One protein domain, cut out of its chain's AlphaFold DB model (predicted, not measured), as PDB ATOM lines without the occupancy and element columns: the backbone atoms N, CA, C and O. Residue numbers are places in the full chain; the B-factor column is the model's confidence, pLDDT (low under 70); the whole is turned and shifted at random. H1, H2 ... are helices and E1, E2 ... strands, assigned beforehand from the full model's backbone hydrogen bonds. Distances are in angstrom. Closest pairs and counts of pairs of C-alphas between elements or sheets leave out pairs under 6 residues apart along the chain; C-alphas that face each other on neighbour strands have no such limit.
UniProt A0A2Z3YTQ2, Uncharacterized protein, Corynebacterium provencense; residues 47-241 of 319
ATOM      1  N   GLN A  47       9.602 -33.950 -20.967       97.81
ATOM      2  CA  GLN A  47       9.942 -34.673 -22.191       97.81
ATOM      3  C   GLN A  47       9.079 -34.167 -23.342       97.81
ATOM      4  O   GLN A  47       7.889 -33.917 -23.134       97.81
ATOM      5  N   VAL A  48       9.675 -33.995 -24.521       96.75
ATOM      6  CA  VAL A  48       9.003 -33.508 -25.732       96.75
ATOM      7  C   VAL A  48       9.416 -34.387 -26.903       96.75
ATOM      8  O   VAL A  48      10.603 -34.657 -27.064       96.75
ATOM      9  N   SER A  49       8.454 -34.769 -27.738       96.38
ATOM     10  CA  SER A  49       8.693 -35.434 -29.024       96.38
ATOM     11  C   SER A  49       7.825 -34.809 -30.109       96.38
ATOM     12  O   SER A  49       6.676 -34.431 -29.855       96.38
ATOM     13  N   VAL A  50       8.373 -34.720 -31.315       92.56
ATOM     14  CA  VAL A  50       7.724 -34.187 -32.513       92.56
ATOM     15  C   VAL A  50       7.956 -35.158 -33.662       92.56
ATOM     16  O   VAL A  50       9.101 -35.516 -33.938       92.56
ATOM     17  N   ASP A  51       6.885 -35.524 -34.365       86.06
ATOM     18  CA  ASP A  51       6.970 -36.289 -35.608       86.06
ATOM     19  C   ASP A  51       6.422 -35.487 -36.788       86.06
ATOM     20  O   ASP A  51       5.351 -34.880 -36.719       86.06
ATOM     21  N   GLY A  52       7.131 -35.537 -37.914       78.06
ATOM     22  CA  GLY A  52       6.605 -35.159 -39.219       78.06
ATOM     23  C   GLY A  52       5.870 -36.345 -39.835       78.06
ATOM     24  O   GLY A  52       6.496 -37.305 -40.281       78.06
ATOM     25  N   THR A  53       4.536 -36.272 -39.896       77.19
ATOM     26  CA  THR A  53       3.668 -37.403 -40.272       77.19
ATOM     27  C   THR A  53       4.039 -38.024 -41.619       77.19
ATOM     28  O   THR A  53       4.012 -39.250 -41.759       77.19
ATOM     29  N   TRP A  54       4.401 -37.173 -42.584       75.12
ATOM     30  CA  TRP A  54       4.661 -37.544 -43.980       75.12
ATOM     31  C   TRP A  54       6.144 -37.557 -44.350       75.12
ATOM     32  O   TRP A  54       6.509 -38.102 -45.385       75.12
ATOM     33  N   THR A  55       6.999 -36.943 -43.531       65.12
ATOM     34  CA  THR A  55       8.425 -36.761 -43.840       65.12
ATOM     35  C   THR A  55       9.314 -37.801 -43.168       65.12
ATOM     36  O   THR A  55      10.485 -37.911 -43.519       65.12
ATOM     37  N   GLY A  56       8.787 -38.540 -42.183       69.31
ATOM     38  CA  GLY A  56       9.584 -39.443 -41.348       69.31
ATOM     39  C   GLY A  56      10.526 -38.712 -40.386       69.31
ATOM     40  O   GLY A  56      11.349 -39.354 -39.740       69.31
ATOM     41  N   LEU A  57      10.416 -37.381 -40.287       78.81
ATOM     42  CA  LEU A  57      11.144 -36.588 -39.302       78.81
ATOM     43  C   LEU A  57      10.701 -37.000 -37.900       78.81
ATOM     44  O   LEU A  57       9.505 -37.015 -37.623       78.81
ATOM     45  N   HIS A  58      11.667 -37.233 -37.022       85.25
ATOM     46  CA  HIS A  58      11.450 -37.396 -35.593       85.25
ATOM     47  C   HIS A  58      12.500 -36.581 -34.844       85.25
ATOM     48  O   HIS A  58      13.691 -36.688 -35.142       85.25
ATOM     49  N   VAL A  59      12.062 -35.770 -33.884       85.94
ATOM     50  CA  VAL A  59      12.946 -35.060 -32.956       85.94
ATOM     51  C   VAL A  59      12.361 -35.090 -31.558       85.94
ATOM     52  O   VAL A  59      11.157 -34.920 -31.376       85.94
ATOM     53  N   GLY A  60      13.220 -35.233 -30.558       89.69
ATOM     54  CA  GLY A  60      12.789 -35.222 -29.173       89.69
ATOM     55  C   GLY A  60      13.888 -34.839 -28.206       89.69
ATOM     56  O   GLY A  60      15.033 -34.584 -28.593       89.69
ATOM     57  N   THR A  61      13.506 -34.733 -26.940       93.12
ATOM     58  CA  THR A  61      14.428 -34.500 -25.829       93.12
ATOM     59  C   THR A  61      15.187 -35.784 -25.475       93.12
ATOM     60  O   THR A  61      14.690 -36.878 -25.734       93.12
ATOM     61  N   PRO A  62      16.368 -35.717 -24.827       94.69
ATOM     62  CA  PRO A  62      17.143 -36.921 -24.490       94.69
ATOM     63  C   PRO A  62      16.387 -37.972 -23.658       94.69
ATOM     64  O   PRO A  62      16.698 -39.157 -23.714       94.69
ATOM     65  N   ASN A  63      15.393 -37.533 -22.885       96.62
ATOM     66  CA  ASN A  63      14.534 -38.354 -22.033       96.62
ATOM     67  C   ASN A  63      13.205 -38.763 -22.699       96.62
ATOM     68  O   ASN A  63      12.317 -39.261 -22.017       96.62
ATOM     69  N   GLU A  64      13.033 -38.569 -24.010       97.12
ATOM     70  CA  GLU A  64      11.740 -38.740 -24.688       97.12
ATOM     71  C   GLU A  64      11.129 -40.144 -24.636       97.12
ATOM     72  O   GLU A  64       9.934 -40.293 -24.885       97.12
ATOM     73  N   ASN A  65      11.947 -41.159 -24.340       98.06
ATOM     74  CA  ASN A  65      11.545 -42.560 -24.236       98.06
ATOM     75  C   ASN A  65      11.274 -42.982 -22.777       98.06
ATOM     76  O   ASN A  65      10.969 -44.149 -22.526       98.06
ATOM     77  N   GLU A  66      11.371 -42.073 -21.800       98.00
ATOM     78  CA  GLU A  66      11.049 -42.369 -20.402       98.00
ATOM     79  C   GLU A  66       9.538 -42.567 -20.208       98.00
ATOM     80  O   GLU A  66       8.707 -41.740 -20.594       98.00
ATOM     81  N   ALA A  67       9.164 -43.664 -19.550       98.19
ATOM     82  CA  ALA A  67       7.773 -43.943 -19.225       98.19
ATOM     83  C   ALA A  67       7.268 -43.001 -18.120       98.19
ATOM     84  O   ALA A  67       7.702 -43.073 -16.966       98.19
ATOM     85  N   ARG A  68       6.287 -42.154 -18.446       97.44
ATOM     86  CA  ARG A  68       5.646 -41.218 -17.509       97.44
ATOM     87  C   ARG A  68       4.146 -41.417 -17.478       97.44
ATOM     88  O   ARG A  68       3.571 -41.937 -18.431       97.44
ATOM     89  N   TYR A  69       3.502 -41.006 -16.386       95.69
ATOM     90  CA  TYR A  69       2.048 -41.104 -16.269       95.69
ATOM     91  C   TYR A  69       1.369 -40.449 -17.475       95.69
ATOM     92  O   TYR A  69       1.645 -39.297 -17.817       95.69
ATOM     93  N   SER A  70       0.517 -41.223 -18.144       87.56
ATOM     94  CA  SER A  70      -0.233 -40.776 -19.321       87.56
ATOM     95  C   SER A  70      -1.483 -39.988 -18.941       87.56
ATOM     96  O   SER A  70      -1.928 -39.124 -19.702       87.56
ATOM     97  N   LEU A  71      -2.021 -40.222 -17.738       96.00
ATOM     98  CA  LEU A  71      -3.167 -39.484 -17.215       96.00
ATOM     99  C   LEU A  71      -4.340 -39.618 -18.208       96.00
ATOM    100  O   LEU A  71      -4.615 -40.698 -18.738       96.00
ATOM    101  N   SER A  72      -5.018 -38.517 -18.522       98.38
ATOM    102  CA  SER A  72      -6.112 -38.499 -19.498       98.38
ATOM    103  C   SER A  72      -5.701 -38.722 -20.959       98.38
ATOM    104  O   SER A  72      -6.602 -38.799 -21.797       98.38
ATOM    105  N   LEU A  73      -4.412 -38.866 -21.300       98.75
ATOM    106  CA  LEU A  73      -4.024 -39.268 -22.658       98.75
ATOM    107  C   LEU A  73      -4.428 -40.720 -22.956       98.75
ATOM    108  O   LEU A  73      -4.835 -41.014 -24.077       98.75
ATOM    109  N   THR A  74      -4.464 -41.601 -21.944       98.75
ATOM    110  CA  THR A  74      -4.877 -43.013 -22.098       98.75
ATOM    111  C   THR A  74      -6.284 -43.147 -22.693       98.75
ATOM    112  O   THR A  74      -6.578 -44.117 -23.392       98.75
ATOM    113  N   LYS A  75      -7.153 -42.148 -22.483       98.88
ATOM    114  CA  LYS A  75      -8.499 -42.095 -23.073       98.88
ATOM    115  C   LYS A  75      -8.474 -42.162 -24.602       98.88
ATOM    116  O   LYS A  75      -9.434 -42.654 -25.182       98.88
ATOM    117  N   LEU A  76      -7.395 -41.716 -25.254       98.88
ATOM    118  CA  LEU A  76      -7.242 -41.841 -26.703       98.88
ATOM    119  C   LEU A  76      -7.181 -43.305 -27.143       98.88
ATOM    120  O   LEU A  76      -7.851 -43.657 -28.104       98.88
ATOM    121  N   LEU A  77      -6.452 -44.160 -26.418       98.88
ATOM    122  CA  LEU A  77      -6.344 -45.590 -26.734       98.88
ATOM    123  C   LEU A  77      -7.663 -46.323 -26.465       98.88
ATOM    124  O   LEU A  77      -8.094 -47.153 -27.263       98.88
ATOM    125  N   ILE A  78      -8.344 -45.969 -25.368       98.94
ATOM    126  CA  ILE A  78      -9.681 -46.495 -25.067       98.94
ATOM    127  C   ILE A  78     -10.655 -46.106 -26.186       98.94
ATOM    128  O   ILE A  78     -11.363 -46.962 -26.710       98.94
ATOM    129  N   ALA A  79     -10.682 -44.828 -26.576       98.94
ATOM    130  CA  ALA A  79     -11.580 -44.344 -27.615       98.94
ATOM    131  C   ALA A  79     -11.285 -44.979 -28.974       98.94
ATOM    132  O   ALA A  79     -12.219 -45.399 -29.647       98.94
ATOM    133  N   ASP A  80     -10.012 -45.088 -29.353       98.88
ATOM    134  CA  ASP A  80      -9.596 -45.703 -30.615       98.88
ATOM    135  C   ASP A  80     -10.100 -47.145 -30.726       98.88
ATOM    136  O   ASP A  80     -10.754 -47.515 -31.699       98.88
ATOM    137  N   TYR A  81      -9.914 -47.935 -29.664       98.88
ATOM    138  CA  TYR A  81     -10.446 -49.295 -29.603       98.88
ATOM    139  C   TYR A  81     -11.978 -49.324 -29.712       98.88
ATOM    140  O   TYR A  81     -12.553 -50.119 -30.454       98.88
ATOM    141  N   VAL A  82     -12.670 -48.447 -28.983       98.94
ATOM    142  CA  VAL A  82     -14.138 -48.396 -28.981       98.94
ATOM    143  C   VAL A  82     -14.696 -47.916 -30.325       98.94
ATOM    144  O   VAL A  82     -15.761 -48.370 -30.741       98.94
ATOM    145  N   PHE A  83     -13.998 -47.047 -31.054       98.75
ATOM    146  CA  PHE A  83     -14.412 -46.664 -32.401       98.75
ATOM    147  C   PHE A  83     -14.371 -47.843 -33.370       98.75
ATOM    148  O   PHE A  83     -15.306 -48.012 -34.155       98.75
ATOM    149  N   GLU A  84     -13.374 -48.711 -33.255       98.12
ATOM    150  CA  GLU A  84     -13.259 -49.903 -34.093       98.12
ATOM    151  C   GLU A  84     -14.248 -51.004 -33.680       98.12
ATOM    152  O   GLU A  84     -14.938 -51.567 -34.530       98.12
ATOM    153  N   HIS A  85     -14.394 -51.262 -32.379       98.38
ATOM    154  CA  HIS A  85     -15.061 -52.470 -31.874       98.38
ATOM    155  C   HIS A  85     -16.383 -52.228 -31.133       98.38
ATOM    156  O   HIS A  85     -17.140 -53.168 -30.886       98.38
ATOM    157  N   GLY A  86     -16.665 -50.990 -30.737       98.06
ATOM    158  CA  GLY A  86     -17.834 -50.636 -29.939       98.06
ATOM    159  C   GLY A  86     -19.124 -50.489 -30.746       98.06
ATOM    160  O   GLY A  86     -19.117 -50.229 -31.951       98.06
ATOM    161  N   GLY A  87     -20.259 -50.614 -30.054       98.12
ATOM    162  CA  GLY A  87     -21.566 -50.275 -30.616       98.12
ATOM    163  C   GLY A  87     -21.766 -48.761 -30.722       98.12
ATOM    164  O   GLY A  87     -21.011 -47.979 -30.147       98.12
ATOM    165  N   ALA A  88     -22.819 -48.322 -31.417       98.19
ATOM    166  CA  ALA A  88     -23.087 -46.895 -31.646       98.19
ATOM    167  C   ALA A  88     -23.122 -46.058 -30.350       98.19
ATOM    168  O   ALA A  88     -22.559 -44.966 -30.307       98.19
ATOM    169  N   GLN A  89     -23.719 -46.591 -29.280       98.44
ATOM    170  CA  GLN A  89     -23.771 -45.915 -27.982       98.44
ATOM    171  C   GLN A  89     -22.383 -45.769 -27.340       98.44
ATOM    172  O   GLN A  89     -22.064 -44.711 -26.804       98.44
ATOM    173  N   ASP A  90     -21.545 -46.805 -27.408       98.88
ATOM    174  CA  ASP A  90     -20.196 -46.768 -26.834       98.88
ATOM    175  C   ASP A  90     -19.285 -45.835 -27.627       98.88
ATOM    176  O   ASP A  90     -18.484 -45.115 -27.042       98.88
ATOM    177  N   ARG A  91     -19.449 -45.781 -28.953       98.81
ATOM    178  CA  ARG A  91     -18.740 -44.829 -29.818       98.81
ATOM    179  C   ARG A  91     -19.072 -43.382 -29.463       98.81
ATOM    180  O   ARG A  91     -18.175 -42.546 -29.416       98.81
ATOM    181  N   GLU A  92     -20.334 -43.083 -29.161       98.75
ATOM    182  CA  GLU A  92     -20.717 -41.743 -28.704       98.75
ATOM    183  C   GLU A  92     -20.137 -41.426 -27.317       98.75
ATOM    184  O   GLU A  92     -19.622 -40.329 -27.086       98.75
ATOM    185  N   LYS A  93     -20.120 -42.406 -26.406       98.88
ATOM    186  CA  LYS A  93     -19.418 -42.270 -25.122       98.88
ATOM    187  C   LYS A  93     -17.922 -42.032 -25.319       98.88
ATOM    188  O   LYS A  93     -17.369 -41.152 -24.673       98.88
ATOM    189  N   ALA A  94     -17.275 -42.749 -26.234       98.94
ATOM    190  CA  ALA A  94     -15.858 -42.582 -26.542       98.94
ATOM    191  C   ALA A  94     -15.552 -41.187 -27.101       98.94
ATOM    192  O   ALA A  94     -14.598 -40.544 -26.659       98.94
ATOM    193  N   ARG A  95     -16.400 -40.673 -28.002       98.81
ATOM    194  CA  ARG A  95     -16.317 -39.288 -28.484       98.81
ATOM    195  C   ARG A  95     -16.388 -38.298 -27.320       98.81
ATOM    196  O   ARG A  95     -15.497 -37.463 -27.180       98.81
ATOM    197  N   ASN A  96     -17.406 -38.398 -26.466       98.75
ATOM    198  CA  ASN A  96     -17.586 -37.462 -25.350       98.75
ATOM    199  C   ASN A  96     -16.497 -37.597 -24.275       98.75
ATOM    200  O   ASN A  96     -16.049 -36.586 -23.734       98.75
ATOM    201  N   MET A  97     -15.995 -38.809 -24.037       98.88
ATOM    202  CA  MET A  97     -14.845 -39.069 -23.173       98.88
ATOM    203  C   MET A  97     -13.603 -38.310 -23.649       98.88
ATOM    204  O   MET A  97     -12.910 -37.707 -22.833       98.88
ATOM    205  N   VAL A  98     -13.313 -38.308 -24.954       98.88
ATOM    206  CA  VAL A  98     -12.180 -37.549 -25.508       98.88
ATOM    207  C   VAL A  98     -12.435 -36.047 -25.385       98.88
ATOM    208  O   VAL A  98     -11.589 -35.343 -24.832       98.88
ATOM    209  N   ARG A  99     -13.615 -35.577 -25.813       98.50
ATOM    210  CA  ARG A  99     -13.961 -34.146 -25.859       98.50
ATOM    211  C   ARG A  99     -13.930 -33.472 -24.489       98.50
ATOM    212  O   ARG A  99     -13.356 -32.395 -24.333       98.50
ATOM    213  N   TYR A 100     -14.550 -34.102 -23.495       98.50
ATOM    214  CA  TYR A 100     -14.707 -33.542 -22.151       98.50
ATOM    215  C   TYR A 100     -13.727 -34.132 -21.138       98.50
ATOM    216  O   TYR A 100     -13.758 -33.747 -19.974       98.50
ATOM    217  N   SER A 101     -12.844 -35.044 -21.559       98.44
ATOM    218  CA  SER A 101     -11.931 -35.756 -20.659       98.44
ATOM    219  C   SER A 101     -12.634 -36.416 -19.475       98.44
ATOM    220  O   SER A 101     -12.123 -36.388 -18.361       98.44
ATOM    221  N   ASP A 102     -13.800 -37.004 -19.721       98.75
ATOM    222  CA  ASP A 102     -14.665 -37.546 -18.677       98.75
ATOM    223  C   ASP A 102     -14.114 -38.871 -18.109       98.75
ATOM    224  O   ASP A 102     -13.978 -39.871 -18.824       98.75
ATOM    225  N   ASP A 103     -13.783 -38.872 -16.816       98.56
ATOM    226  CA  ASP A 103     -13.240 -40.031 -16.098       98.56
ATOM    227  C   ASP A 103     -14.281 -41.119 -15.827       98.56
ATOM    228  O   ASP A 103     -13.927 -42.302 -15.773       98.56
ATOM    229  N   ASN A 104     -15.560 -40.756 -15.702       98.62
ATOM    230  CA  ASN A 104     -16.635 -41.727 -15.528       98.62
ATOM    231  C   ASN A 104     -16.812 -42.531 -16.815       98.62
ATOM    232  O   ASN A 104     -16.870 -43.759 -16.768       98.62
ATOM    233  N   LEU A 105     -16.801 -41.857 -17.972       98.81
ATOM    234  CA  LEU A 105     -16.854 -42.534 -19.271       98.81
ATOM    235  C   LEU A 105     -15.602 -43.384 -19.523       98.81
ATOM    236  O   LEU A 105     -15.720 -44.500 -20.026       98.81
ATOM    237  N   ALA A 106     -14.414 -42.911 -19.134       98.75
ATOM    238  CA  ALA A 106     -13.189 -43.707 -19.240       98.75
ATOM    239  C   ALA A 106     -13.215 -44.954 -18.360       98.75
ATOM    240  O   ALA A 106     -12.813 -46.033 -18.796       98.75
ATOM    241  N   THR A 107     -13.728 -44.831 -17.141       98.62
ATOM    242  CA  THR A 107     -13.894 -45.960 -16.226       98.62
ATOM    243  C   THR A 107     -14.910 -46.960 -16.769       98.62
ATOM    244  O   THR A 107     -14.609 -48.147 -16.837       98.62
ATOM    245  N   GLU A 108     -16.065 -46.492 -17.244       98.75
ATOM    246  CA  GLU A 108     -17.087 -47.356 -17.840       98.75
ATOM    247  C   GLU A 108     -16.545 -48.115 -19.063       98.75
ATOM    248  O   GLU A 108     -16.632 -49.342 -19.140       98.75
ATOM    249  N   LEU A 109     -15.941 -47.393 -20.014       98.88
ATOM    250  CA  LEU A 109     -15.440 -47.984 -21.252       98.88
ATOM    251  C   LEU A 109     -14.237 -48.900 -21.006       98.88
ATOM    252  O   LEU A 109     -14.161 -49.958 -21.622       98.88
ATOM    253  N   SER A 110     -13.326 -48.558 -20.093       98.25
ATOM    254  CA  SER A 110     -12.194 -49.439 -19.761       98.25
ATOM    255  C   SER A 110     -12.629 -50.727 -19.057       98.25
ATOM    256  O   SER A 110     -12.046 -51.774 -19.313       98.25
ATOM    257  N   GLN A 111     -13.677 -50.691 -18.227       98.38
ATOM    258  CA  GLN A 111     -14.246 -51.899 -17.618       98.38
ATOM    259  C   GLN A 111     -14.959 -52.781 -18.645       98.38
ATOM    260  O   GLN A 111     -14.854 -54.005 -18.589       98.38
ATOM    261  N   LYS A 112     -15.678 -52.166 -19.588       98.69
ATOM    262  CA  LYS A 112     -16.378 -52.880 -20.661       98.69
ATOM    263  C   LYS A 112     -15.423 -53.454 -21.713       98.69
ATOM    264  O   LYS A 112     -15.700 -54.514 -22.270       98.69
ATOM    265  N   TYR A 113     -14.309 -52.772 -21.967       98.62
ATOM    266  CA  TYR A 113     -13.281 -53.143 -22.942       98.62
ATOM    267  C   TYR A 113     -11.898 -53.237 -22.270       98.62
ATOM    268  O   TYR A 113     -11.020 -52.417 -22.553       98.62
ATOM    269  N   PRO A 114     -11.664 -54.227 -21.384       97.75
ATOM    270  CA  PRO A 114     -10.418 -54.330 -20.612       97.75
ATOM    271  C   PRO A 114      -9.162 -54.511 -21.481       97.75
ATOM    272  O   PRO A 114      -8.058 -54.158 -21.070       97.75
ATOM    273  N   GLN A 115      -9.324 -55.022 -22.700       98.06
ATOM    274  CA  GLN A 115      -8.268 -55.195 -23.693       98.06
ATOM    275  C   GLN A 115      -7.907 -53.913 -24.454       98.06
ATOM    276  O   GLN A 115      -6.910 -53.907 -25.167       98.06
ATOM    277  N   ALA A 116      -8.682 -52.830 -24.329       98.62
ATOM    278  CA  ALA A 116      -8.537 -51.662 -25.195       98.62
ATOM    279  C   ALA A 116      -7.114 -51.082 -25.191       98.62
ATOM    280  O   ALA A 116      -6.506 -50.912 -26.243       98.62
ATOM    281  N   ILE A 117      -6.556 -50.830 -24.005       98.69
ATOM    282  CA  ILE A 117      -5.205 -50.277 -23.870       98.69
ATOM    283  C   ILE A 117      -4.132 -51.267 -24.354       98.69
ATOM    284  O   ILE A 117      -3.363 -50.879 -25.234       98.69
ATOM    285  N   PRO A 118      -4.054 -52.525 -23.861       98.50
ATOM    286  CA  PRO A 118      -3.014 -53.450 -24.316       98.50
ATOM    287  C   PRO A 118      -3.097 -53.764 -25.818       98.50
ATOM    288  O   PRO A 118      -2.055 -53.833 -26.462       98.50
ATOM    289  N   SER A 119      -4.295 -53.867 -26.408       98.62
ATOM    290  CA  SER A 119      -4.438 -54.061 -27.857       98.62
ATOM    291  C   SER A 119      -3.863 -52.890 -28.656       98.62
ATOM    292  O   SER A 119      -3.191 -53.109 -29.660       98.62
ATOM    293  N   LYS A 120      -4.081 -51.645 -28.214       98.75
ATOM    294  CA  LYS A 120      -3.535 -50.465 -28.901       98.75
ATOM    295  C   LYS A 120      -2.039 -50.270 -28.667       98.75
ATOM    296  O   LYS A 120      -1.340 -49.868 -29.592       98.75
ATOM    297  N   VAL A 121      -1.537 -50.619 -27.482       98.69
ATOM    298  CA  VAL A 121      -0.092 -50.678 -27.200       98.69
ATOM    299  C   VAL A 121       0.608 -51.605 -28.193       98.69
ATOM    300  O   VAL A 121       1.614 -51.214 -28.781       98.69
ATOM    301  N   GLU A 122       0.060 -52.806 -28.403       98.50
ATOM    302  CA  GLU A 122       0.595 -53.787 -29.351       98.50
ATOM    303  C   GLU A 122       0.474 -53.296 -30.799       98.50
ATOM    304  O   GLU A 122       1.471 -53.269 -31.519       98.50
ATOM    305  N   GLN A 123      -0.715 -52.836 -31.206       98.44
ATOM    306  CA  GLN A 123      -0.981 -52.364 -32.569       98.44
ATOM    307  C   GLN A 123      -0.040 -51.233 -33.000       98.44
ATOM    308  O   GLN A 123       0.411 -51.215 -34.144       98.44
ATOM    309  N   TYR A 124       0.252 -50.291 -32.099       98.19
ATOM    310  CA  TYR A 124       1.065 -49.111 -32.402       98.19
ATOM    311  C   TYR A 124       2.518 -49.217 -31.933       98.19
ATOM    312  O   TYR A 124       3.270 -48.257 -32.092       98.19
ATOM    313  N   GLY A 125       2.930 -50.364 -31.382       98.00
ATOM    314  CA  GLY A 125       4.308 -50.594 -30.946       98.00
ATOM    315  C   GLY A 125       4.784 -49.591 -29.892       98.00
ATOM    316  O   GLY A 125       5.898 -49.081 -29.999       98.00
ATOM    317  N   MET A 126       3.945 -49.281 -28.898       98.25
ATOM    318  CA  MET A 126       4.261 -48.313 -27.837       98.25
ATOM    319  C   MET A 126       5.201 -48.951 -26.799       98.25
ATOM    320  O   MET A 126       4.757 -49.492 -25.784       98.25
ATOM    321  N   THR A 127       6.505 -48.967 -27.080       97.19
ATOM    322  CA  THR A 127       7.491 -49.798 -26.366       97.19
ATOM    323  C   THR A 127       7.848 -49.311 -24.966       97.19
ATOM    324  O   THR A 127       8.298 -50.124 -24.158       97.19
ATOM    325  N   SER A 128       7.618 -48.037 -24.636       98.06
ATOM    326  CA  SER A 128       7.810 -47.539 -23.264       98.06
ATOM    327  C   SER A 128       6.552 -47.673 -22.400       98.06
ATOM    328  O   SER A 128       6.507 -47.137 -21.288       98.06
ATOM    329  N   ALA A 129       5.523 -48.381 -22.878       98.12
ATOM    330  CA  ALA A 129       4.307 -48.609 -22.117       98.12
ATOM    331  C   ALA A 129       4.582 -49.416 -20.836       98.12
ATOM    332  O   ALA A 129       5.127 -50.520 -20.876       98.12
ATOM    333  N   VAL A 130       4.139 -48.897 -19.688       98.56
ATOM    334  CA  VAL A 130       4.131 -49.631 -18.413       98.56
ATOM    335  C   VAL A 130       2.679 -49.825 -17.974       98.56
ATOM    336  O   VAL A 130       1.985 -48.828 -17.734       98.56
ATOM    337  N   PRO A 131       2.208 -51.082 -17.859       97.50
ATOM    338  CA  PRO A 131       0.828 -51.371 -17.504       97.50
ATOM    339  C   PRO A 131       0.514 -50.978 -16.059       97.50
ATOM    340  O   PRO A 131       1.371 -51.024 -15.174       97.50
ATOM    341  N   ALA A 132      -0.751 -50.643 -15.812       96.00
ATOM    342  CA  ALA A 132      -1.287 -50.387 -14.481       96.00
ATOM    343  C   ALA A 132      -2.700 -50.969 -14.334       96.00
ATOM    344  O   ALA A 132      -3.387 -51.234 -15.322       96.00
ATOM    345  N   SER A 133      -3.149 -51.145 -13.089       91.06
ATOM    346  CA  SER A 133      -4.486 -51.674 -12.778       91.06
ATOM    347  C   SER A 133      -5.625 -50.708 -13.117       91.06
ATOM    348  O   SER A 133      -6.748 -51.146 -13.343       91.06
ATOM    349  N   THR A 134      -5.349 -49.404 -13.169       92.00
ATOM    350  CA  THR A 134      -6.312 -48.362 -13.544       92.00
ATOM    351  C   THR A 134      -5.822 -47.614 -14.778       92.00
ATOM    352  O   THR A 134      -4.626 -47.349 -14.919       92.00
ATOM    353  N   TRP A 135      -6.742 -47.250 -15.677       95.31
ATOM    354  CA  TRP A 135      -6.409 -46.655 -16.978       95.31
ATOM    355  C   TRP A 135      -5.539 -45.386 -16.862       95.31
ATOM    356  O   TRP A 135      -4.617 -45.197 -17.654       95.31
ATOM    357  N   GLY A 136      -5.779 -44.536 -15.858       91.00
ATOM    358  CA  GLY A 136      -5.051 -43.270 -15.684       91.00
ATOM    359  C   GLY A 136      -3.603 -43.443 -15.222       91.00
ATOM    360  O   GLY A 136      -2.770 -42.571 -15.468       91.00
ATOM    361  N   ASN A 137      -3.287 -44.590 -14.612       95.25
ATOM    362  CA  ASN A 137      -1.969 -44.886 -14.051       95.25
ATOM    363  C   ASN A 137      -1.026 -45.581 -15.038       95.25
ATOM    364  O   ASN A 137       0.145 -45.783 -14.707       95.25
ATOM    365  N   TRP A 138      -1.507 -45.938 -16.233       97.88
ATOM    366  CA  TRP A 138      -0.629 -46.410 -17.299       97.88
ATOM    367  C   TRP A 138       0.424 -45.350 -17.611       97.88
ATOM    368  O   TRP A 138       0.147 -44.143 -17.594       97.88
ATOM    369  N   LYS A 139       1.641 -45.808 -17.900       98.69
ATOM    370  CA  LYS A 139       2.733 -44.922 -18.295       98.69
ATOM    371  C   LYS A 139       3.110 -45.160 -19.738       98.69
ATOM    372  O   LYS A 139       3.065 -46.291 -20.197       98.69
ATOM    373  N   PHE A 140       3.483 -44.082 -20.403       98.69
ATOM    374  CA  PHE A 140       3.924 -44.031 -21.789       98.69
ATOM    375  C   PHE A 140       4.944 -42.905 -21.923       98.69
ATOM    376  O   PHE A 140       5.005 -42.012 -21.068       98.69
ATOM    377  N   SER A 141       5.737 -42.944 -22.981       98.75
ATOM    378  CA  SER A 141       6.705 -41.898 -23.288       98.75
ATOM    379  C   SER A 141       6.133 -40.832 -24.236       98.75
ATOM    380  O   SER A 141       5.091 -41.046 -24.863       98.75
ATOM    381  N   SER A 142       6.790 -39.670 -24.372       98.69
ATOM    382  CA  SER A 142       6.377 -38.685 -25.388       98.69
ATOM    383  C   SER A 142       6.605 -39.225 -26.799       98.69
ATOM    384  O   SER A 142       5.806 -38.946 -27.697       98.69
ATOM    385  N   ALA A 143       7.632 -40.057 -26.986       98.31
ATOM    386  CA  ALA A 143       7.883 -40.738 -28.247       98.31
ATOM    387  C   ALA A 143       6.739 -41.705 -28.609       98.31
ATOM    388  O   ALA A 143       6.302 -41.723 -29.757       98.31
ATOM    389  N   ASP A 144       6.180 -42.443 -27.641       98.81
ATOM    390  CA  ASP A 144       5.015 -43.304 -27.896       98.81
ATOM    391  C   ASP A 144       3.804 -42.489 -28.367       98.81
ATOM    392  O   ASP A 144       3.148 -42.850 -29.343       98.81
ATOM    393  N   TRP A 145       3.500 -41.374 -27.693       98.75
ATOM    394  CA  TRP A 145       2.328 -40.551 -28.010       98.75
ATOM    395  C   TRP A 145       2.423 -39.848 -29.363       98.75
ATOM    396  O   TRP A 145       1.431 -39.803 -30.097       98.75
ATOM    397  N   SER A 146       3.589 -39.286 -29.680       97.75
ATOM    398  CA  SER A 146       3.834 -38.606 -30.957       97.75
ATOM    399  C   SER A 146       3.745 -39.593 -32.126       97.75
ATOM    400  O   SER A 146       2.983 -39.341 -33.069       97.75
ATOM    401  N   ARG A 147       4.373 -40.772 -31.994       97.88
ATOM    402  CA  ARG A 147       4.340 -41.835 -33.011       97.88
ATOM    403  C   ARG A 147       2.955 -42.442 -33.170       97.88
ATOM    404  O   ARG A 147       2.521 -42.633 -34.307       97.88
ATOM    405  N   TYR A 148       2.245 -42.689 -32.067       98.62
ATOM    406  CA  TYR A 148       0.852 -43.145 -32.079       98.62
ATOM    407  C   TYR A 148      -0.029 -42.186 -32.884       98.62
ATOM    408  O   TYR A 148      -0.660 -42.597 -33.857       98.62
ATOM    409  N   LEU A 149      -0.027 -40.890 -32.549       97.62
ATOM    410  CA  LEU A 149      -0.824 -39.918 -33.301       97.62
ATOM    411  C   LEU A 149      -0.357 -39.787 -34.747       97.62
ATOM    412  O   LEU A 149      -1.185 -39.613 -35.637       97.62
ATOM    413  N   SER A 150       0.947 -39.888 -35.004       93.50
ATOM    414  CA  SER A 150       1.459 -39.841 -36.368       93.50
ATOM    415  C   SER A 150       0.987 -41.050 -37.177       93.50
ATOM    416  O   SER A 150       0.715 -40.901 -38.366       93.50
ATOM    417  N   ALA A 151       0.869 -42.229 -36.563       96.38
ATOM    418  CA  ALA A 151       0.281 -43.403 -37.194       96.38
ATOM    419  C   ALA A 151      -1.215 -43.194 -37.458       96.38
ATOM    420  O   ALA A 151      -1.647 -43.383 -38.593       96.38
ATOM    421  N   LYS A 152      -1.979 -42.684 -36.479       96.25
ATOM    422  CA  LYS A 152      -3.399 -42.337 -36.675       96.25
ATOM    423  C   LYS A 152      -3.607 -41.335 -37.807       96.25
ATOM    424  O   LYS A 152      -4.541 -41.481 -38.584       96.25
ATOM    425  N   HIS A 153      -2.734 -40.342 -37.929       87.12
ATOM    426  CA  HIS A 153      -2.822 -39.348 -38.994       87.12
ATOM    427  C   HIS A 153      -2.458 -39.926 -40.372       87.12
ATOM    428  O   HIS A 153      -3.000 -39.480 -41.376       87.12
ATOM    429  N   ARG A 154      -1.607 -40.960 -40.444       87.25
ATOM    430  CA  ARG A 154      -1.387 -41.720 -41.690       87.25
ATOM    431  C   ARG A 154      -2.581 -42.601 -42.064       87.25
ATOM    432  O   ARG A 154      -2.877 -42.730 -43.246       87.25
ATOM    433  N   GLU A 155      -3.250 -43.196 -41.078       89.31
ATOM    434  CA  GLU A 155      -4.471 -43.995 -41.282       89.31
ATOM    435  C   GLU A 155      -5.670 -43.133 -41.704       89.31
ATOM    436  O   GLU A 155      -6.504 -43.572 -42.493       89.31
ATOM    437  N   ASP A 156      -5.742 -41.898 -41.203       84.31
ATOM    438  CA  ASP A 156      -6.767 -40.904 -41.525       84.31
ATOM    439  C   ASP A 156      -6.121 -39.570 -41.962       84.31
ATOM    440  O   ASP A 156      -6.086 -38.607 -41.187       84.31
ATOM    441  N   PRO A 157      -5.629 -39.477 -43.216       76.81
ATOM    442  CA  PRO A 157      -4.909 -38.300 -43.719       76.81
ATOM    443  C   PRO A 157      -5.722 -37.003 -43.731       76.81
ATOM    444  O   PRO A 157      -5.158 -35.914 -43.822       76.81
ATOM    445  N   THR A 158      -7.052 -37.105 -43.684       78.06
ATOM    446  CA  THR A 158      -7.946 -35.937 -43.666       78.06
ATOM    447  C   THR A 158      -8.271 -35.468 -42.248       78.06
ATOM    448  O   THR A 158      -8.864 -34.399 -42.081       78.06
ATOM    449  N   ALA A 159      -7.893 -36.249 -41.230       81.88
ATOM    450  CA  ALA A 159      -8.248 -36.028 -39.836       81.88
ATOM    451  C   ALA A 159      -9.759 -35.795 -39.640       81.88
ATOM    452  O   ALA A 159     -10.172 -34.855 -38.945       81.88
ATOM    453  N   THR A 160     -10.577 -36.617 -40.309       85.81
ATOM    454  CA  THR A 160     -12.053 -36.595 -40.237       85.81
ATOM    455  C   THR A 160     -12.654 -37.885 -39.681       85.81
ATOM    456  O   THR A 160     -13.838 -37.937 -39.344       85.81
ATOM    457  N   GLY A 161     -11.839 -38.917 -39.493       90.44
ATOM    458  CA  GLY A 161     -12.168 -40.121 -38.754       90.44
ATOM    459  C   GLY A 161     -12.531 -39.832 -37.293       90.44
ATOM    460  O   GLY A 161     -12.318 -38.729 -36.774       90.44
ATOM    461  N   PRO A 162     -13.122 -40.816 -36.599       97.00
ATOM    462  CA  PRO A 162     -13.811 -40.578 -35.334       97.00
ATOM    463  C   PRO A 162     -12.883 -40.108 -34.205       97.00
ATOM    464  O   PRO A 162     -13.247 -39.190 -33.472       97.00
ATOM    465  N   LEU A 163     -11.678 -40.678 -34.089       98.56
ATOM    466  CA  LEU A 163     -10.717 -40.285 -33.056       98.56
ATOM    467  C   LEU A 163     -10.176 -38.868 -33.282       98.56
ATOM    468  O   LEU A 163     -10.244 -38.036 -32.377       98.56
ATOM    469  N   LEU A 164      -9.658 -38.587 -34.482       97.12
ATOM    470  CA  LEU A 164      -9.063 -37.288 -34.792       97.12
ATOM    471  C   LEU A 164     -10.124 -36.181 -34.765       97.12
ATOM    472  O   LEU A 164      -9.868 -35.118 -34.205       97.12
ATOM    473  N   SER A 165     -11.349 -36.450 -35.231       97.00
ATOM    474  CA  SER A 165     -12.477 -35.521 -35.072       97.00
ATOM    475  C   SER A 165     -12.810 -35.248 -33.605       97.00
ATOM    476  O   SER A 165     -12.962 -34.090 -33.227       97.00
ATOM    477  N   ALA A 166     -12.850 -36.271 -32.743       98.44
ATOM    478  CA  ALA A 166     -13.113 -36.066 -31.317       98.44
ATOM    479  C   ALA A 166     -12.037 -35.194 -30.638       98.44
ATOM    480  O   ALA A 166     -12.365 -34.398 -29.762       98.44
ATOM    481  N   MET A 167     -10.772 -35.292 -31.071       98.69
ATOM    482  CA  MET A 167      -9.686 -34.416 -30.606       98.69
ATOM    483  C   MET A 167      -9.786 -32.979 -31.136       98.69
ATOM    484  O   MET A 167      -9.370 -32.049 -30.446       98.69
ATOM    485  N   ARG A 168     -10.314 -32.773 -32.352       96.69
ATOM    486  CA  ARG A 168     -10.615 -31.433 -32.902       96.69
ATOM    487  C   ARG A 168     -11.769 -30.766 -32.153       96.69
ATOM    488  O   ARG A 168     -11.793 -29.553 -31.987       96.69
ATOM    489  N   GLU A 169     -12.714 -31.577 -31.692       95.69
ATOM    490  CA  GLU A 169     -13.891 -31.172 -30.920       95.69
ATOM    491  C   GLU A 169     -13.617 -31.064 -29.406       95.69
ATOM    492  O   GLU A 169     -14.566 -30.906 -28.625       95.69
ATOM    493  N   SER A 170     -12.351 -31.174 -28.977       96.38
ATOM    494  CA  SER A 170     -11.945 -31.079 -27.573       96.38
ATOM    495  C   SER A 170     -12.438 -29.784 -26.929       96.38
ATOM    496  O   SER A 170     -12.193 -28.677 -27.408       96.38
ATOM    497  N   SER A 171     -13.126 -29.925 -25.797       96.50
ATOM    498  CA  SER A 171     -13.579 -28.793 -24.996       96.50
ATOM    499  C   SER A 171     -12.394 -28.123 -24.303       96.50
ATOM    500  O   SER A 171     -11.449 -28.778 -23.859       96.50
ATOM    501  N   THR A 172     -12.456 -26.804 -24.136       94.50
ATOM    502  CA  THR A 172     -11.449 -26.057 -23.368       94.50
ATOM    503  C   THR A 172     -11.545 -26.314 -21.865       94.50
ATOM    504  O   THR A 172     -10.561 -26.107 -21.156       94.50
ATOM    505  N   VAL A 173     -12.694 -26.801 -21.389       94.19
ATOM    506  CA  VAL A 173     -12.960 -27.164 -19.991       94.19
ATOM    507  C   VAL A 173     -13.429 -28.617 -19.931       94.19
ATOM    508  O   VAL A 173     -14.275 -29.034 -20.725       94.19
ATOM    509  N   ALA A 174     -12.834 -29.401 -19.039       96.38
ATOM    510  CA  ALA A 174     -13.171 -30.803 -18.825       96.38
ATOM    511  C   ALA A 174     -14.437 -30.978 -17.980       96.38
ATOM    512  O   ALA A 174     -14.932 -30.032 -17.369       96.38
ATOM    513  N   ALA A 175     -14.943 -32.211 -17.921       98.06
ATOM    514  CA  ALA A 175     -16.090 -32.585 -17.098       98.06
ATOM    515  C   ALA A 175     -15.871 -32.294 -15.598       98.06
ATOM    516  O   ALA A 175     -16.822 -31.985 -14.887       98.06
ATOM    517  N   ASP A 176     -14.620 -32.326 -15.129       96.06
ATOM    518  CA  ASP A 176     -14.217 -31.991 -13.753       96.06
ATOM    519  C   ASP A 176     -13.981 -30.477 -13.529       96.06
ATOM    520  O   ASP A 176     -13.512 -30.049 -12.467       96.06
ATOM    521  N   GLY A 177     -14.254 -29.655 -14.545       96.69
ATOM    522  CA  GLY A 177     -14.052 -28.210 -14.533       96.69
ATOM    523  C   GLY A 177     -12.606 -27.753 -14.753       96.69
ATOM    524  O   GLY A 177     -12.354 -26.548 -14.700       96.69
ATOM    525  N   TYR A 178     -11.641 -28.652 -14.993       97.38
ATOM    526  CA  TYR A 178     -10.256 -28.246 -15.237       97.38
ATOM    527  C   TYR A 178     -10.053 -27.701 -16.657       97.38
ATOM    528  O   TYR A 178     -10.643 -28.173 -17.632       97.38
ATOM    529  N   GLY A 179      -9.199 -26.685 -16.785       96.38
ATOM    530  CA  GLY A 179      -8.856 -26.098 -18.079       96.38
ATOM    531  C   GLY A 179      -7.957 -27.037 -18.880       96.38
ATOM    532  O   GLY A 179      -6.809 -27.255 -18.508       96.38
ATOM    533  N   GLN A 180      -8.459 -27.554 -20.000       96.19
ATOM    534  CA  GLN A 180      -7.752 -28.505 -20.862       96.19
ATOM    535  C   GLN A 180      -6.871 -27.832 -21.916       96.19
ATOM    536  O   GLN A 180      -6.028 -28.489 -22.526       96.19
ATOM    537  N   ARG A 181      -7.087 -26.545 -22.198       94.88
ATOM    538  CA  ARG A 181      -6.377 -25.836 -23.268       94.88
ATOM    539  C   ARG A 181      -5.017 -25.323 -22.781       94.88
ATOM    540  O   ARG A 181      -4.902 -24.166 -22.389       94.88
ATOM    541  N   TYR A 182      -4.019 -26.199 -22.820       95.25
ATOM    542  CA  TYR A 182      -2.605 -25.926 -22.545       95.25
ATOM    543  C   TYR A 182      -1.709 -26.845 -23.399       95.25
ATOM    544  O   TYR A 182      -2.199 -27.757 -24.076       95.25
ATOM    545  N   GLY A 183      -0.400 -26.614 -23.380       96.06
ATOM    546  CA  GLY A 183       0.603 -27.387 -24.098       96.06
ATOM    547  C   GLY A 183       0.408 -27.322 -25.607       96.06
ATOM    548  O   GLY A 183       0.354 -26.244 -26.198       96.06
ATOM    549  N   VAL A 184       0.244 -28.488 -26.234       94.50
ATOM    550  CA  VAL A 184       0.074 -28.615 -27.691       94.50
ATOM    551  C   VAL A 184      -1.151 -27.843 -28.193       94.50
ATOM    552  O   VAL A 184      -1.138 -27.320 -29.302       94.50
ATOM    553  N   ALA A 185      -2.178 -27.677 -27.353       93.69
ATOM    554  CA  ALA A 185      -3.383 -26.906 -27.668       93.69
ATOM    555  C   ALA A 185      -3.129 -25.401 -27.904       93.69
ATOM    556  O   ALA A 185      -4.024 -24.682 -28.359       93.69
ATOM    557  N   LEU A 186      -1.943 -24.908 -27.534       88.12
ATOM    558  CA  LEU A 186      -1.519 -23.522 -27.719       88.12
ATOM    559  C   LEU A 186      -0.612 -23.340 -28.943       88.12
ATOM    560  O   LEU A 186      -0.313 -22.201 -29.296       88.12
ATOM    561  N   LEU A 187      -0.182 -24.427 -29.594       83.44
ATOM    562  CA  LEU A 187       0.706 -24.333 -30.749       83.44
ATOM    563  C   LEU A 187      -0.028 -23.757 -31.973       83.44
ATOM    564  O   LEU A 187      -1.178 -24.123 -32.239       83.44
ATOM    565  N   PRO A 188       0.628 -22.888 -32.763       75.88
ATOM    566  CA  PRO A 188       0.093 -22.428 -34.038       75.88
ATOM    567  C   PRO A 188      -0.222 -23.598 -34.978       75.88
ATOM    568  O   PRO A 188       0.585 -24.508 -35.151       75.88
ATOM    569  N   GLY A 189      -1.396 -23.567 -35.613       73.88
ATOM    570  CA  GLY A 189      -1.803 -24.592 -36.582       73.88
ATOM    571  C   GLY A 189      -2.208 -25.941 -35.976       73.88
ATOM    572  O   GLY A 189      -2.388 -26.896 -36.732       73.88
ATOM    573  N   VAL A 190      -2.366 -26.037 -34.648       86.31
ATOM    574  CA  VAL A 190      -2.961 -27.222 -34.016       86.31
ATOM    575  C   VAL A 190      -4.397 -27.409 -34.509       86.31
ATOM    576  O   VAL A 190      -5.193 -26.471 -34.531       86.31
ATOM    577  N   LEU A 191      -4.725 -28.630 -34.923       87.88
ATOM    578  CA  LEU A 191      -6.058 -29.004 -35.391       87.88
ATOM    579  C   LEU A 191      -6.831 -29.753 -34.309       87.88
ATOM    580  O   LEU A 191      -8.013 -29.488 -34.115       87.88
ATOM    581  N   GLY A 192      -6.168 -30.654 -33.582       94.94
ATOM    582  CA  GLY A 192      -6.764 -31.407 -32.481       94.94
ATOM    583  C   GLY A 192      -5.751 -31.717 -31.387       94.94
ATOM    584  O   GLY A 192      -4.556 -31.864 -31.651       94.94
ATOM    585  N   TRP A 193      -6.231 -31.816 -30.147       98.25
ATOM    586  CA  TRP A 193      -5.385 -32.061 -28.978       98.25
ATOM    587  C   TRP A 193      -6.097 -32.900 -27.917       98.25
ATOM    588  O   TRP A 193      -7.327 -32.989 -27.872       98.25
ATOM    589  N   LYS A 194      -5.300 -33.473 -27.016       98.69
ATOM    590  CA  LYS A 194      -5.745 -34.033 -25.744       98.69
ATOM    591  C   LYS A 194      -4.759 -33.655 -24.650       98.69
ATOM    592  O   LYS A 194      -3.547 -33.680 -24.847       98.69
ATOM    593  N   SER A 195      -5.308 -33.356 -23.484       98.50
ATOM    594  CA  SER A 195      -4.557 -32.963 -22.296       98.50
ATOM    595  C   SER A 195      -4.794 -33.949 -21.153       98.50
ATOM    596  O   SER A 195      -5.859 -34.573 -21.090       98.50
ATOM    597  N   GLY A 196      -3.819 -34.096 -20.259       98.12
ATOM    598  CA  GLY A 196      -3.920 -34.895 -19.040       98.12
ATOM    599  C   GLY A 196      -3.197 -34.257 -17.860       98.12
ATOM    600  O   GLY A 196      -2.166 -33.616 -18.038       98.12
ATOM    601  N   TRP A 197      -3.764 -34.410 -16.668       98.44
ATOM    602  CA  TRP A 197      -3.281 -33.833 -15.414       98.44
ATOM    603  C   TRP A 197      -3.470 -34.843 -14.281       98.44
ATOM    604  O   TRP A 197      -4.310 -35.736 -14.388       98.44
ATOM    605  N   SER A 198      -2.655 -34.739 -13.234       96.69
ATOM    606  CA  SER A 198      -2.884 -35.448 -11.973       96.69
ATOM    607  C   SER A 198      -4.079 -34.854 -11.226       96.69
ATOM    608  O   SER A 198      -4.384 -33.674 -11.391       96.69
ATOM    609  N   ASP A 199      -4.723 -35.642 -10.363       95.00
ATOM    610  CA  ASP A 199      -5.910 -35.213  -9.600       95.00
ATOM    611  C   ASP A 199      -5.652 -33.968  -8.734       95.00
ATOM    612  O   ASP A 199      -6.527 -33.118  -8.574       95.00
ATOM    613  N   ASP A 200      -4.427 -33.816  -8.222       95.69
ATOM    614  CA  ASP A 200      -3.993 -32.628  -7.474       95.69
ATOM    615  C   ASP A 200      -3.776 -31.380  -8.348       95.69
ATOM    616  O   ASP A 200      -3.593 -30.283  -7.823       95.69
ATOM    617  N   ARG A 201      -3.816 -31.535  -9.677       94.69
ATOM    618  CA  ARG A 201      -3.652 -30.487 -10.696       94.69
ATOM    619  C   ARG A 201      -2.308 -29.759 -10.642       94.69
ATOM    620  O   ARG A 201      -2.169 -28.681 -11.220       94.69
ATOM    621  N   THR A 202      -1.301 -30.338  -9.988       94.00
ATOM    622  CA  THR A 202       0.012 -29.698  -9.799       94.00
ATOM    623  C   THR A 202       1.200 -30.610 -10.063       94.00
ATOM    624  O   THR A 202       2.263 -30.098 -10.403       94.00
ATOM    625  N   THR A 203       1.051 -31.927  -9.914       96.56
ATOM    626  CA  THR A 203       2.200 -32.845  -9.919       96.56
ATOM    627  C   THR A 203       2.591 -33.324 -11.312       96.56
ATOM    628  O   THR A 203       3.779 -33.381 -11.625       96.56
ATOM    629  N   TYR A 204       1.625 -33.664 -12.163       98.19
ATOM    630  CA  TYR A 204       1.897 -34.152 -13.514       98.19
ATOM    631  C   TYR A 204       0.980 -33.486 -14.526       98.19
ATOM    632  O   TYR A 204      -0.226 -33.397 -14.305       98.19
ATOM    633  N   HIS A 205       1.545 -33.077 -15.661       98.50
ATOM    634  CA  HIS A 205       0.783 -32.617 -16.816       98.50
ATOM    635  C   HIS A 205       1.314 -33.253 -18.097       98.50
ATOM    636  O   HIS A 205       2.507 -33.492 -18.258       98.50
ATOM    637  N   ALA A 206       0.405 -33.514 -19.022       98.56
ATOM    638  CA  ALA A 206       0.658 -34.094 -20.323       98.56
ATOM    639  C   ALA A 206      -0.211 -33.399 -21.373       98.56
ATOM    640  O   ALA A 206      -1.338 -32.983 -21.086       98.56
ATOM    641  N   SER A 207       0.297 -33.286 -22.593       98.69
ATOM    642  CA  SER A 207      -0.444 -32.774 -23.740       98.69
ATOM    643  C   SER A 207       0.066 -33.446 -25.008       98.69
ATOM    644  O   SER A 207       1.268 -33.638 -25.172       98.69
ATOM    645  N   THR A 208      -0.842 -33.825 -25.896       98.75
ATOM    646  CA  THR A 208      -0.508 -34.371 -27.212       98.75
ATOM    647  C   THR A 208      -1.492 -33.854 -28.250       98.75
ATOM    648  O   THR A 208      -2.646 -33.558 -27.930       98.75
ATOM    649  N   GLY A 209      -1.061 -33.723 -29.495       97.56
ATOM    650  CA  GLY A 209      -1.911 -33.200 -30.555       97.56
ATOM    651  C   GLY A 209      -1.252 -33.228 -31.921       97.56
ATOM    652  O   GLY A 209      -0.115 -33.672 -32.078       97.56
ATOM    653  N   PHE A 210      -2.004 -32.764 -32.911       93.25
ATOM    654  CA  PHE A 210      -1.602 -32.794 -34.310       93.25
ATOM    655  C   PHE A 210      -2.027 -31.527 -35.053       93.25
ATOM    656  O   PHE A 210      -3.011 -30.873 -34.696       93.25
ATOM    657  N   GLY A 211      -1.291 -31.221 -36.119       85.94
ATOM    658  CA  GLY A 211      -1.611 -30.196 -37.108       85.94
ATOM    659  C   GLY A 211      -1.510 -30.741 -38.534       85.94
ATOM    660  O   GLY A 211      -1.544 -31.953 -38.744       85.94
ATOM    661  N   GLY A 212      -1.377 -29.854 -39.524       72.75
ATOM    662  CA  GLY A 212      -1.329 -30.177 -40.961       72.75
ATOM    663  C   GLY A 212      -0.065 -30.916 -41.429       72.75
ATOM    664  O   GLY A 212       0.595 -30.467 -42.354       72.75
ATOM    665  N   GLY A 213       0.290 -32.031 -40.791       73.94
ATOM    666  CA  GLY A 213       1.434 -32.877 -41.151       73.94
ATOM    667  C   GLY A 213       2.440 -33.108 -40.025       73.94
ATOM    668  O   GLY A 213       3.521 -33.632 -40.284       73.94
ATOM    669  N   TRP A 214       2.099 -32.733 -38.794       83.12
ATOM    670  CA  TRP A 214       2.946 -32.930 -37.622       83.12
ATOM    671  C   TRP A 214       2.140 -33.431 -36.429       83.12
ATOM    672  O   TRP A 214       0.940 -33.161 -36.321       83.12
ATOM    673  N   THR A 215       2.821 -34.113 -35.512       94.19
ATOM    674  CA  THR A 215       2.314 -34.452 -34.181       94.19
ATOM    675  C   THR A 215       3.319 -34.020 -33.124       94.19
ATOM    676  O   THR A 215       4.525 -34.017 -33.363       94.19
ATOM    677  N   VAL A 216       2.822 -33.605 -31.961       96.50
ATOM    678  CA  VAL A 216       3.649 -33.221 -30.811       96.50
ATOM    679  C   VAL A 216       3.093 -33.899 -29.575       96.50
ATOM    680  O   VAL A 216       1.879 -33.914 -29.377       96.50
ATOM    681  N   ALA A 217       3.980 -34.405 -28.727       98.50
ATOM    682  CA  ALA A 217       3.650 -34.874 -27.395       98.50
ATOM    683  C   ALA A 217       4.612 -34.278 -26.368       98.50
ATOM    684  O   ALA A 217       5.811 -34.160 -26.614       98.50
ATOM    685  N   VAL A 218       4.083 -33.927 -25.201       98.50
ATOM    686  CA  VAL A 218       4.847 -33.385 -24.079       98.50
ATOM    687  C   VAL A 218       4.298 -33.897 -22.754       98.50
ATOM    688  O   VAL A 218       3.085 -33.958 -22.551       98.50
ATOM    689  N   GLN A 219       5.193 -34.253 -21.834       98.62
ATOM    690  CA  GLN A 219       4.854 -34.645 -20.465       98.62
ATOM    691  C   GLN A 219       5.823 -33.990 -19.480       98.62
ATOM    692  O   GLN A 219       7.037 -34.078 -19.659       98.62
ATOM    693  N   THR A 220       5.303 -33.391 -18.409       98.25
ATOM    694  CA  THR A 220       6.101 -32.783 -17.339       98.25
ATOM    695  C   THR A 220       5.706 -33.306 -15.958       98.25
ATOM    696  O   THR A 220       4.525 -33.530 -15.675       98.25
ATOM    697  N   THR A 221       6.702 -33.470 -15.091       97.88
ATOM    698  CA  THR A 221       6.506 -33.496 -13.637       97.88
ATOM    699  C   THR A 221       6.533 -32.051 -13.157       97.88
ATOM    700  O   THR A 221       7.603 -31.462 -12.999       97.88
ATOM    701  N   GLY A 222       5.355 -31.468 -12.985       96.50
ATOM    702  CA  GLY A 222       5.171 -30.055 -12.698       96.50
ATOM    703  C   GLY A 222       3.784 -29.571 -13.094       96.50
ATOM    704  O   GLY A 222       2.899 -30.354 -13.456       96.50
ATOM    705  N   THR A 223       3.602 -28.258 -13.024       96.62
ATOM    706  CA  THR A 223       2.334 -27.587 -13.310       96.62
ATOM    707  C   THR A 223       2.083 -27.459 -14.816       96.62
ATOM    708  O   THR A 223       2.992 -27.600 -15.635       96.62
ATOM    709  N   ARG A 224       0.853 -27.095 -15.207       96.06
ATOM    710  CA  ARG A 224       0.562 -26.713 -16.601       96.06
ATOM    711  C   ARG A 224       1.451 -25.565 -17.098       96.06
ATOM    712  O   ARG A 224       1.808 -25.545 -18.265       96.06
ATOM    713  N   GLY A 225       1.823 -24.633 -16.212       93.69
ATOM    714  CA  GLY A 225       2.678 -23.498 -16.560       93.69
ATOM    715  C   GLY A 225       4.113 -23.928 -16.849       93.69
ATOM    716  O   GLY A 225       4.714 -23.425 -17.795       93.69
ATOM    717  N   ASP A 226       4.629 -24.903 -16.093       95.81
ATOM    718  CA  ASP A 226       5.925 -25.525 -16.382       95.81
ATOM    719  C   ASP A 226       5.907 -26.220 -17.742       95.81
ATOM    720  O   ASP A 226       6.837 -26.053 -18.527       95.81
ATOM    721  N   LEU A 227       4.829 -26.956 -18.035       97.69
ATOM    722  CA  LEU A 227       4.656 -27.628 -19.320       97.69
ATOM    723  C   LEU A 227       4.655 -26.625 -20.479       97.69
ATOM    724  O   LEU A 227       5.361 -26.838 -21.461       97.69
ATOM    725  N   ASP A 228       3.875 -25.548 -20.365       93.62
ATOM    726  CA  ASP A 228       3.751 -24.524 -21.407       93.62
ATOM    727  C   ASP A 228       5.087 -23.819 -21.663       93.62
ATOM    728  O   ASP A 228       5.508 -23.675 -22.814       93.62
ATOM    729  N   ALA A 229       5.774 -23.409 -20.592       87.81
ATOM    730  CA  ALA A 229       7.056 -22.722 -20.680       87.81
ATOM    731  C   ALA A 229       8.147 -23.623 -21.276       87.81
ATOM    732  O   ALA A 229       8.860 -23.201 -22.189       87.81
ATOM    733  N   ASP A 230       8.251 -24.868 -20.803       93.69
ATOM    734  CA  ASP A 230       9.264 -25.810 -21.274       93.69
ATOM    735  C   ASP A 230       8.998 -26.237 -22.729       93.69
ATOM    736  O   ASP A 230       9.942 -26.334 -23.511       93.69
ATOM    737  N   LEU A 231       7.733 -26.439 -23.127       92.94
ATOM    738  CA  LEU A 231       7.378 -26.751 -24.516       92.94
ATOM    739  C   LEU A 231       7.748 -25.599 -25.457       92.94
ATOM    740  O   LEU A 231       8.375 -25.822 -26.495       92.94
ATOM    741  N   ALA A 232       7.384 -24.365 -25.098       85.00
ATOM    742  CA  ALA A 232       7.720 -23.191 -25.896       85.00
ATOM    743  C   ALA A 232       9.243 -23.025 -26.022       85.00
ATOM    744  O   ALA A 232       9.751 -22.804 -27.123       85.00
ATOM    745  N   ALA A 233       9.977 -23.187 -24.918       81.00
ATOM    746  CA  ALA A 233      11.434 -23.107 -24.901       81.00
ATOM    747  C   ALA A 233      12.105 -24.229 -25.707       81.00
ATOM    748  O   ALA A 233      13.116 -23.976 -26.352       81.00
ATOM    749  N   ALA A 234      11.545 -25.442 -25.712       83.56
ATOM    750  CA  ALA A 234      12.086 -26.564 -26.474       83.56
ATOM    751  C   ALA A 234      11.912 -26.384 -27.989       83.56
ATOM    752  O   ALA A 234      12.809 -26.718 -28.760       83.56
ATOM    753  N   LEU A 235      10.772 -25.841 -28.426       79.62
ATOM    754  CA  LEU A 235      10.453 -25.727 -29.851       79.62
ATOM    755  C   LEU A 235      10.945 -24.416 -30.497       79.62
ATOM    756  O   LEU A 235      11.155 -24.390 -31.712       79.62
ATOM    757  N   SER A 236      11.151 -23.341 -29.721       66.69
ATOM    758  CA  SER A 236      11.591 -22.033 -30.252       66.69
ATOM    759  C   SER A 236      12.970 -22.079 -30.939       66.69
ATOM    760  O   SER A 236      13.078 -21.589 -32.063       66.69
ATOM    761  N   PRO A 237      14.021 -22.696 -30.358       55.12
ATOM    762  CA  PRO A 237      15.339 -22.793 -30.994       55.12
ATOM    763  C   PRO A 237      15.365 -23.729 -32.206       55.12
ATOM    764  O   PRO A 237      16.231 -23.595 -33.065       55.12
ATOM    765  N   ALA A 238      14.424 -24.675 -32.280       53.12
ATOM    766  CA  ALA A 238      14.340 -25.647 -33.366       53.12
ATOM    767  C   ALA A 238      13.659 -25.084 -34.630       53.12
ATOM    768  O   ALA A 238      13.613 -25.768 -35.650       53.12
ATOM    769  N   GLY A 239      13.097 -23.867 -34.578       51.34
ATOM    770  CA  GLY A 239      12.321 -23.296 -35.686       51.34
ATOM    771  C   GLY A 239      11.044 -24.087 -36.009       51.34
ATOM    772  O   GLY A 239      10.497 -23.957 -37.103       51.34
ATOM    773  N   LEU A 240      10.584 -24.928 -35.074       52.28
ATOM    774  CA  LEU A 240       9.426 -25.816 -35.237       52.28
ATOM    775  C   LEU A 240       8.109 -25.166 -34.796       52.28
ATOM    776  O   LEU A 240       7.041 -25.679 -35.119       52.28
ATOM    777  N   ILE A 241       8.172 -24.028 -34.096       42.75
ATOM    778  CA  ILE A 241       7.038 -23.110 -33.962       42.75
ATOM    779  C   ILE A 241       7.180 -22.061 -35.070       42.75
ATOM    780  O   ILE A 241       8.125 -21.272 -35.019       42.75
TER     781      ILE A 241
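AT A GLANCE: This is residues 47 to 241 of the 319 residues of an uncharacterized protein of Corynebacterium provencense (UniProt A0A2Z3YTQ2). A twisted sheet of five strands stands between two unequal sets of helices, with H1, H5 and H6 over one face and H8 with the small H7 over the other. Past the E3 end of the sheet, H1 slants away from it, and H2, H3, H4 and H6 gather round H1 as a helical half. The printed part has 195 residues, with eight named helices and five named strands in the order E1 E2 H1 H2 H3 H4 H5 H6 H7 E3 E4 E5 H8. The sheet's order is E2 E1 E5 E4 E3, all antiparallel, and the class is mixed, helices and strands. The whole is compact, with a radius of gyration of the C-alphas of 14.9 A and spans of 46 by 37 by 29 A.

HOW THE PARTS SIT: Begin with E1, residues 47 to 52, an inner strand; E2, residues 58 to 60, is an edge strand and makes a hairpin with it, with N 50 and O 59 within hydrogen-bond range at 2.8 A. The other neighbour of E1 is E5, residues 214 to 221, where you find N 49 and O 217 within range at 2.9 A. Next comes E4, residues 204 to 211, with N 207 and O 218 at 2.9 A, then the edge strand E3, residues 190 to 197, with N 194 and O 208 at 2.8 A. E3, E4 and E5 form a meander, each strand the antiparallel neighbour of the one before. Go on to H1, residues 71 to 85, the hub, which touches four helices; it is on the sheet over E3 at a height of 11.9 A, and its closest C-alphas to E3 are Ser 72 and Gly 196, 4.2 A apart. H2, residues 88 to 100, touches H1 at Ala 79 and Ala 94, C-alphas 4.7 A apart, at a shallow tilt of 21 degrees, opposite ways. H3, residues 103 to 112, touches H2 at a shallow tilt of 34.6 degrees, only just short of steep, with the closest C-alphas, Met 97 and Leu 105, 5.6 A apart. H1, H2 and H3 are an up and down bundle, each helix running against the one before. H4, residues 116 to 124, touches H1 about perpendicular at 85 degrees; the closest C-alphas, Ile 78 and Ala 116, are 5.3 A apart. H5, residues 142 to 155, is on the same face as H1 at a height of 7.6 A and runs along the strands, at 23 degrees to E5 on the local plane; C-alphas 142 and 217 come closest, at 5.1 A. H6, residues 162 to 168, stands up from that face over E3, with C-alphas 168 and 192 closest at 3.9 A. H7, residues 183 to 186, is on the opposite face and touches H8, residues 224 to 235, at C-alphas 183 and 228, 5.0 A apart. H8 runs slantwise to the strands at a height of 8.9 A; with H1 and H5 on the other face this makes three layers, helices on both faces of a sheet. Every O i to N i+4 pair is within hydrogen-bond range in H2, H3, H4, H5, H6 and H8, and 8 of 11 are in H1; H7 is too short for such a pair.

IN THESE COORDINATES: Find C-alpha 47 at (9.942, -34.673, -22.191), where E1 begins; it is 17.4 A long. H1 begins at C-alpha 71, at (-3.167, -39.484, -17.215), and is 22.9 A long; H2 measures 18.4 A and H5 20.0 A. E3 is 19.7 A long, E4 24.2 A and E5 24.3 A. H8, 16.6 A long, ends at C-alpha 235, at (10.453, -25.727, -29.851).

THE WHOLE: The C-alphas farthest apart, those of Gly 87 and Pro 237, are 46.0 A apart. The printed part has no cut. Look for the long links at residues 125 to 141, between H4 and H5, and 169 to 182, between H6 and H7. Residues 68 to 69 pair with residues 139 to 140, antiparallel. The mean pLDDT of the printed part is 93.2; residues 55 to 56 and 236 to 241 are under 70.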